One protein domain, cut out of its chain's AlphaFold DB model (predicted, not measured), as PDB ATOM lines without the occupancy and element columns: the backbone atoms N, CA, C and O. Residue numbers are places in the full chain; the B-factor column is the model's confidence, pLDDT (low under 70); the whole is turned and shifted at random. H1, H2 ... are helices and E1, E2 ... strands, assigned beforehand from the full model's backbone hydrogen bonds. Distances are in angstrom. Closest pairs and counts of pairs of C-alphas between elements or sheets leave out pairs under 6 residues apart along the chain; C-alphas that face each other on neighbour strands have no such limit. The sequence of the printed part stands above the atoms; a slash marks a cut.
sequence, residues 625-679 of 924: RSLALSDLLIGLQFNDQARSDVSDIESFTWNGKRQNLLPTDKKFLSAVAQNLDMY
ATOM      1  N   ARG A 625     181.692 180.131 206.086       96.31
ATOM      2  CA  ARG A 625     181.180 178.751 205.948       96.31
ATOM      3  C   ARG A 625     181.304 177.973 207.261       96.31
ATOM      4  O   ARG A 625     180.353 177.310 207.657       96.31
ATOM      5  N   SER A 626     182.412 178.122 207.992       97.56
ATOM      6  CA  SER A 626     182.617 177.476 209.299       97.56
ATOM      7  C   SER A 626     181.586 177.904 210.355       97.56
ATOM      8  O   SER A 626     181.152 177.085 211.169       97.56
ATOM      9  N   LEU A 627     181.122 179.160 210.307       97.50
ATOM     10  CA  LEU A 627     180.058 179.668 211.176       97.50
ATOM     11  C   LEU A 627     178.682 179.102 210.790       97.50
ATOM     12  O   LEU A 627     177.958 178.645 211.669       97.50
ATOM     13  N   ALA A 628     178.348 179.047 209.497       96.81
ATOM     14  CA  ALA A 628     177.092 178.453 209.023       96.81
ATOM     15  C   ALA A 628     177.032 176.920 209.160       96.81
ATOM     16  O   ALA A 628     175.948 176.359 209.271       96.81
ATOM     17  N   LEU A 629     178.176 176.230 209.206       97.75
ATOM     18  CA  LEU A 629     178.232 174.829 209.634       97.75
ATOM     19  C   LEU A 629     178.047 174.714 211.156       97.75
ATOM     20  O   LEU A 629     177.256 173.900 211.620       97.75
ATOM     21  N   SER A 630     178.705 175.571 211.943       97.94
ATOM     22  CA  SER A 630     178.528 175.604 213.407       97.94
ATOM     23  C   SER A 630     177.081 175.899 213.832       97.94
ATOM     24  O   SER A 630     176.648 175.452 214.892       97.94
ATOM     25  N   ASP A 631     176.328 176.642 213.016       97.38
ATOM     26  CA  ASP A 631     174.908 176.965 213.209       97.38
ATOM     27  C   ASP A 631     173.998 175.723 213.264       97.38
ATOM     28  O   ASP A 631     173.003 175.714 213.990       97.38
ATOM     29  N   LEU A 632     174.373 174.652 212.558       97.75
ATOM     30  CA  LEU A 632     173.649 173.374 212.526       97.75
ATOM     31  C   LEU A 632     173.733 172.613 213.852       97.75
ATOM     32  O   LEU A 632     172.925 171.728 214.111       97.75
ATOM     33  N   LEU A 633     174.709 172.962 214.694       97.81
ATOM     34  CA  LEU A 633     174.939 172.341 215.997       97.81
ATOM     35  C   LEU A 633     174.175 173.053 217.129       97.81
ATOM     36  O   LEU A 633     174.207 172.613 218.278       97.81
ATOM     37  N   ILE A 634     173.478 174.156 216.827       96.44
ATOM     38  CA  ILE A 634     172.656 174.886 217.795       96.44
ATOM     39  C   ILE A 634     171.394 174.075 218.104       96.44
ATOM     40  O   ILE A 634     170.522 173.916 217.255       96.44
ATOM     41  N   GLY A 635     171.265 173.628 219.354       94.19
ATOM     42  CA  GLY A 635     170.072 172.926 219.844       94.19
ATOM     43  C   GLY A 635     170.079 171.410 219.635       94.19
ATOM     44  O   GLY A 635     169.133 170.753 220.061       94.19
ATOM     45  N   LEU A 636     171.141 170.840 219.052       96.44
ATOM     46  CA  LEU A 636     171.337 169.389 219.057       96.44
ATOM     47  C   LEU A 636     171.494 168.870 220.493       96.44
ATOM     48  O   LEU A 636     172.058 169.543 221.362       96.44
ATOM     49  N   GLN A 637     171.026 167.645 220.732       96.50
ATOM     50  CA  GLN A 637     171.254 166.965 222.005       96.50
ATOM     51  C   GLN A 637     172.750 166.699 222.204       96.50
ATOM     52  O   GLN A 637     173.487 166.475 221.241       96.50
ATOM     53  N   PHE A 638     173.204 166.717 223.457       97.44
ATOM     54  CA  PHE A 638     174.599 166.471 223.809       97.44
ATOM     55  C   PHE A 638     174.728 165.542 225.020       97.44
ATOM     56  O   PHE A 638     173.882 165.547 225.914       97.44
ATOM     57  N   ASN A 639     175.809 164.764 225.064       95.94
ATOM     58  CA  ASN A 639     176.124 163.878 226.185       95.94
ATOM     59  C   ASN A 639     176.950 164.569 227.295       95.94
ATOM     60  O   ASN A 639     177.285 165.754 227.226       95.94
ATOM     61  N   ASP A 640     177.339 163.796 228.309       93.81
ATOM     62  CA  ASP A 640     178.190 164.199 229.438       93.81
ATOM     63  C   ASP A 640     179.607 164.675 229.045       93.81
ATOM     64  O   ASP A 640     180.316 165.260 229.859       93.81
ATOM     65  N   GLN A 641     180.018 164.476 227.791       93.44
ATOM     66  CA  GLN A 641     181.281 164.950 227.213       93.44
ATOM     67  C   GLN A 641     181.074 166.128 226.243       93.44
ATOM     68  O   GLN A 641     181.981 166.457 225.475       93.44
ATOM     69  N   ALA A 642     179.884 166.743 226.255       95.81
ATOM     70  CA  ALA A 642     179.436 167.788 225.331       95.81
ATOM     71  C   ALA A 642     179.578 167.388 223.849       95.81
ATOM     72  O   ALA A 642     179.864 168.238 223.000       95.81
ATOM     73  N   ARG A 643     179.400 166.094 223.547       97.25
ATOM     74  CA  ARG A 643     179.342 165.557 222.181       97.25
ATOM     75  C   ARG A 643     177.915 165.483 221.687       97.25
ATOM     76  O   ARG A 643     177.055 165.027 222.437       97.25
ATOM     77  N   SER A 644     177.713 165.829 220.424       97.75
ATOM     78  CA  SER A 644     176.459 165.633 219.690       97.75
ATOM     79  C   SER A 644     176.683 164.667 218.535       97.75
ATOM     80  O   SER A 644     177.797 164.589 218.016       97.75
ATOM     81  N   ASP A 645     175.635 163.956 218.122       97.81
ATOM     82  CA  ASP A 645     175.662 163.266 216.832       97.81
ATOM     83  C   ASP A 645     175.414 164.265 215.690       97.81
ATOM     84  O   ASP A 645     174.782 165.307 215.877       97.81
ATOM     85  N   VAL A 646     175.964 163.951 214.522       97.88
ATOM     86  CA  VAL A 646     175.880 164.734 213.281       97.88
ATOM     87  C   VAL A 646     175.677 163.845 212.046       97.88
ATOM     88  O   VAL A 646     175.730 164.358 210.927       97.88
ATOM     89  N   SER A 647     175.447 162.535 212.221       97.06
ATOM     90  CA  SER A 647     175.180 161.571 211.138       97.06
ATOM     91  C   SER A 647     174.092 162.044 210.172       97.06
ATOM     92  O   SER A 647     174.270 161.987 208.955       97.06
ATOM     93  N   ASP A 648     173.004 162.560 210.739       96.50
ATOM     94  CA  ASP A 648     171.741 162.838 210.050       96.50
ATOM     95  C   ASP A 648     171.749 164.212 209.349       96.50
ATOM     96  O   ASP A 648     170.808 164.590 208.649       96.50
ATOM     97  N   ILE A 649     172.831 164.984 209.513       97.44
ATOM     98  CA  ILE A 649     173.004 166.288 208.873       97.44
ATOM     99  C   ILE A 649     173.539 166.065 207.454       97.44
ATOM    100  O   ILE A 649     174.744 166.030 207.206       97.44
ATOM    101  N   GLU A 650     172.638 165.915 206.486       97.75
ATOM    102  CA  GLU A 650     173.022 165.716 205.080       97.75
ATOM    103  C   GLU A 650     173.259 167.019 204.304       97.75
ATOM    104  O   GLU A 650     174.005 167.039 203.320       97.75
ATOM    105  N   SER A 651     172.617 168.112 204.721       96.94
ATOM    106  CA  SER A 651     172.537 169.360 203.953       96.94
ATOM    107  C   SER A 651     172.311 170.585 204.839       96.94
ATOM    108  O   SER A 651     171.725 170.461 205.912       96.94
ATOM    109  N   PHE A 652     172.687 171.768 204.353       96.31
ATOM    110  CA  PHE A 652     172.499 173.052 205.034       96.31
ATOM    111  C   PHE A 652     172.121 174.177 204.066       96.31
ATOM    112  O   PHE A 652     172.294 174.042 202.856       96.31
ATOM    113  N   THR A 653     171.610 175.297 204.579       91.06
ATOM    114  CA  THR A 653     171.273 176.468 203.755       91.06
ATOM    115  C   THR A 653     172.420 177.472 203.765       91.06
ATOM    116  O   THR A 653     172.757 178.035 204.802       91.06
ATOM    117  N   TRP A 654     172.990 177.738 202.590       91.50
ATOM    118  CA  TRP A 654     174.081 178.685 202.381       91.50
ATOM    119  C   TRP A 654     173.688 179.706 201.312       91.50
ATOM    120  O   TRP A 654     173.293 179.334 200.206       91.50
ATOM    121  N   ASN A 655     173.768 181.001 201.636       85.44
ATOM    122  CA  ASN A 655     173.347 182.107 200.759       85.44
ATOM    123  C   ASN A 655     171.941 181.897 200.149       85.44
ATOM    124  O   ASN A 655     171.739 182.061 198.945       85.44
ATOM    125  N   GLY A 656     170.983 181.470 200.981       86.56
ATOM    126  CA  GLY A 656     169.595 181.195 200.587       86.56
ATOM    127  C   GLY A 656     169.371 179.901 199.790       86.56
ATOM    128  O   GLY A 656     168.235 179.606 199.437       86.56
ATOM    129  N   LYS A 657     170.415 179.108 199.507       93.06
ATOM    130  CA  LYS A 657     170.314 177.849 198.751       93.06
ATOM    131  C   LYS A 657     170.656 176.650 199.628       93.06
ATOM    132  O   LYS A 657     171.678 176.658 200.313       93.06
ATOM    133  N   ARG A 658     169.844 175.591 199.569       95.38
ATOM    134  CA  ARG A 658     170.174 174.297 200.183       95.38
ATOM    135  C   ARG A 658     171.369 173.677 199.443       95.38
ATOM    136  O   ARG A 658     171.349 173.578 198.219       95.38
ATOM    137  N   GLN A 659     172.400 173.285 200.183       96.88
ATOM    138  CA  GLN A 659     173.599 172.599 199.701       96.88
ATOM    139  C   GLN A 659     173.771 171.291 200.475       96.88
ATOM    140  O   GLN A 659     173.615 171.275 201.696       96.88
ATOM    141  N   ASN A 660     174.128 170.208 199.788       97.81
ATOM    142  CA  ASN A 660     174.544 168.970 200.448       97.81
ATOM    143  C   ASN A 660     175.945 169.160 201.049       97.81
ATOM    144  O   ASN A 660     176.764 169.887 200.483       97.81
ATOM    145  N   LEU A 661     176.223 168.519 202.185       97.56
ATOM    146  CA  LEU A 661     177.523 168.637 202.844       97.56
ATOM    147  C   LEU A 661     178.632 167.936 202.053       97.56
ATOM    148  O   LEU A 661     178.545 166.741 201.756       97.56
ATOM    149  N   LEU A 662     179.715 168.666 201.802       97.00
ATOM    150  CA  LEU A 662     180.962 168.135 201.263       97.00
ATOM    151  C   LEU A 662     181.677 167.252 202.308       97.00
ATOM    152  O   LEU A 662     181.453 167.408 203.512       97.00
ATOM    153  N   PRO A 663     182.607 166.363 201.903       97.44
ATOM    154  CA  PRO A 663     183.419 165.590 202.849       97.44
ATOM    155  C   PRO A 663     184.211 166.470 203.834       97.44
ATOM    156  O   PRO A 663     184.401 166.094 204.991       97.44
ATOM    157  N   THR A 664     184.629 167.662 203.399       97.31
ATOM    158  CA  THR A 664     185.290 168.680 204.230       97.31
ATOM    159  C   THR A 664     184.332 169.301 205.248       97.31
ATOM    160  O   THR A 664     184.684 169.381 206.425       97.31
ATOM    161  N   ASP A 665     183.096 169.624 204.849       97.69
ATOM    162  CA  ASP A 665     182.044 170.087 205.763       97.69
ATOM    163  C   ASP A 665     181.727 169.023 206.831       97.69
ATOM    164  O   ASP A 665     181.688 169.327 208.024       97.69
ATOM    165  N   LYS A 666     181.564 167.753 206.423       97.50
ATOM    166  CA  LYS A 666     181.310 166.630 207.346       97.50
ATOM    167  C   LYS A 666     182.478 166.406 208.314       97.50
ATOM    168  O   LYS A 666     182.240 166.147 209.496       97.50
ATOM    169  N   LYS A 667     183.731 166.567 207.859       97.06
ATOM    170  CA  LYS A 667     184.921 166.538 208.731       97.06
ATOM    171  C   LYS A 667     184.895 167.692 209.743       97.06
ATOM    172  O   LYS A 667     185.131 167.450 210.925       97.06
ATOM    173  N   PHE A 668     184.589 168.916 209.306       97.88
ATOM    174  CA  PHE A 668     184.493 170.084 210.189       97.88
ATOM    175  C   PHE A 668     183.407 169.897 211.259       97.88
ATOM    176  O   PHE A 668     183.701 170.031 212.447       97.88
ATOM    177  N   LEU A 669     182.183 169.507 210.873       97.94
ATOM    178  CA  LEU A 669     181.098 169.237 211.827       97.94
ATOM    179  C   LEU A 669     181.492 168.159 212.841       97.94
ATOM    180  O   LEU A 669     181.340 168.372 214.041       97.94
ATOM    181  N   SER A 670     182.077 167.050 212.377       97.69
ATOM    182  CA  SER A 670     182.563 165.967 213.246       97.69
ATOM    183  C   SER A 670     183.653 166.427 214.226       97.69
ATOM    184  O   SER A 670     183.752 165.888 215.327       97.69
ATOM    185  N   ALA A 671     184.484 167.406 213.856       97.56
ATOM    186  CA  ALA A 671     185.500 167.976 214.742       97.56
ATOM    187  C   ALA A 671     184.882 168.901 215.807       97.56
ATOM    188  O   ALA A 671     185.228 168.797 216.983       97.56
ATOM    189  N   VAL A 672     183.926 169.760 215.434       97.56
ATOM    190  CA  VAL A 672     183.235 170.646 216.392       97.56
ATOM    191  C   VAL A 672     182.355 169.837 217.354       97.56
ATOM    192  O   VAL A 672     182.393 170.057 218.567       97.56
ATOM    193  N   ALA A 673     181.627 168.845 216.837       97.69
ATOM    194  CA  ALA A 673     180.736 167.975 217.601       97.69
ATOM    195  C   ALA A 673     181.461 167.013 218.565       97.69
ATOM    196  O   ALA A 673     180.818 166.443 219.442       97.69
ATOM    197  N   GLN A 674     182.794 166.871 218.491       97.12
ATOM    198  CA  GLN A 674     183.571 166.124 219.492       97.12
ATOM    199  C   GLN A 674     183.625 166.799 220.870       97.12
ATOM    200  O   GLN A 674     183.893 166.102 221.854       97.12
ATOM    201  N   ASN A 675     183.406 168.119 220.950       96.56
ATOM    202  CA  ASN A 675     183.134 168.835 222.200       96.56
ATOM    203  C   ASN A 675     182.642 170.274 221.926       96.56
ATOM    204  O   ASN A 675     183.443 171.189 221.699       96.56
ATOM    205  N   LEU A 676     181.330 170.508 222.009       97.00
ATOM    206  CA  LEU A 676     180.738 171.814 221.697       97.00
ATOM    207  C   LEU A 676     181.237 172.941 222.624       97.00
ATOM    208  O   LEU A 676     181.468 174.052 222.155       97.00
ATOM    209  N   ASP A 677     181.492 172.682 223.911       95.19
ATOM    210  CA  ASP A 677     182.063 173.695 224.818       95.19
ATOM    211  C   ASP A 677     183.459 174.164 224.367       95.19
ATOM    212  O   ASP A 677     183.800 175.345 224.488       95.19
ATOM    213  N   MET A 678     184.284 173.268 223.820       94.12
ATOM    214  CA  MET A 678     185.623 173.586 223.328       94.12
ATOM    215  C   MET A 678     185.619 174.278 221.970       94.12
ATOM    216  O   MET A 678     186.509 175.112 221.778       94.12
ATOM    217  N   TYR A 679     184.664 173.974 221.085       96.31
ATOM    218  CA  TYR A 679     184.729 174.326 219.660       96.31
ATOM    219  C   TYR A 679     183.581 175.206 219.133       96.31
ATOM    220  O   TYR A 679     183.804 175.931 218.169       96.31
TER     221      TYR A 679
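What this domain is: This is residues 625 to 679 of the 924 residues of an uncharacterized protein of Peniophora sp. CBMAI 1063 (UniProt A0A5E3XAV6). Two helices, H1 and H2, cross steeply as a small core, with the two-strand antiparallel hairpin E1 and E2 at one end of the long axis and short H3 toward the other, where the long link turns at Asp 640. The printed part has 55 residues, with named elements in the order H1 E1 E2 H2 H3, class mixed. It is compact, radius of gyration of the C-alphas 10.9 A, though elongated, 34 by 20 by 18 A.

How they stand to each other: H1, residues 625 to 633, touches H2, residues 663 to 672, the same way at a steep tilt of 58 degrees; their closest C-alphas, Leu 629 and Leu 669, are 6.7 A apart. In the hairpin of E1, residues 651 to 654, and E2, residues 657 to 660, N 652 and O 659 are within hydrogen-bond range, 2.9 A. H3, residues 676 to 679, is close to H2 but not clearly touching, C-alphas 672 and 679 being closest at 5.1 A. Every O i to N i+4 pair is within range in H2, 3 of 5 in H1; H3 is too short for one.

Where its parts are: H1 begins at C-alpha 625 (181.180, 178.751, 205.948) and spans 13.5 A; H2 spans 14.5 A. H3 ends at C-alpha 679 (184.729, 174.326, 219.660).

The domain as a whole: The printed part has no cut. The link H1 to E1 is long, 17 residues. No printed residue has pLDDT under 70.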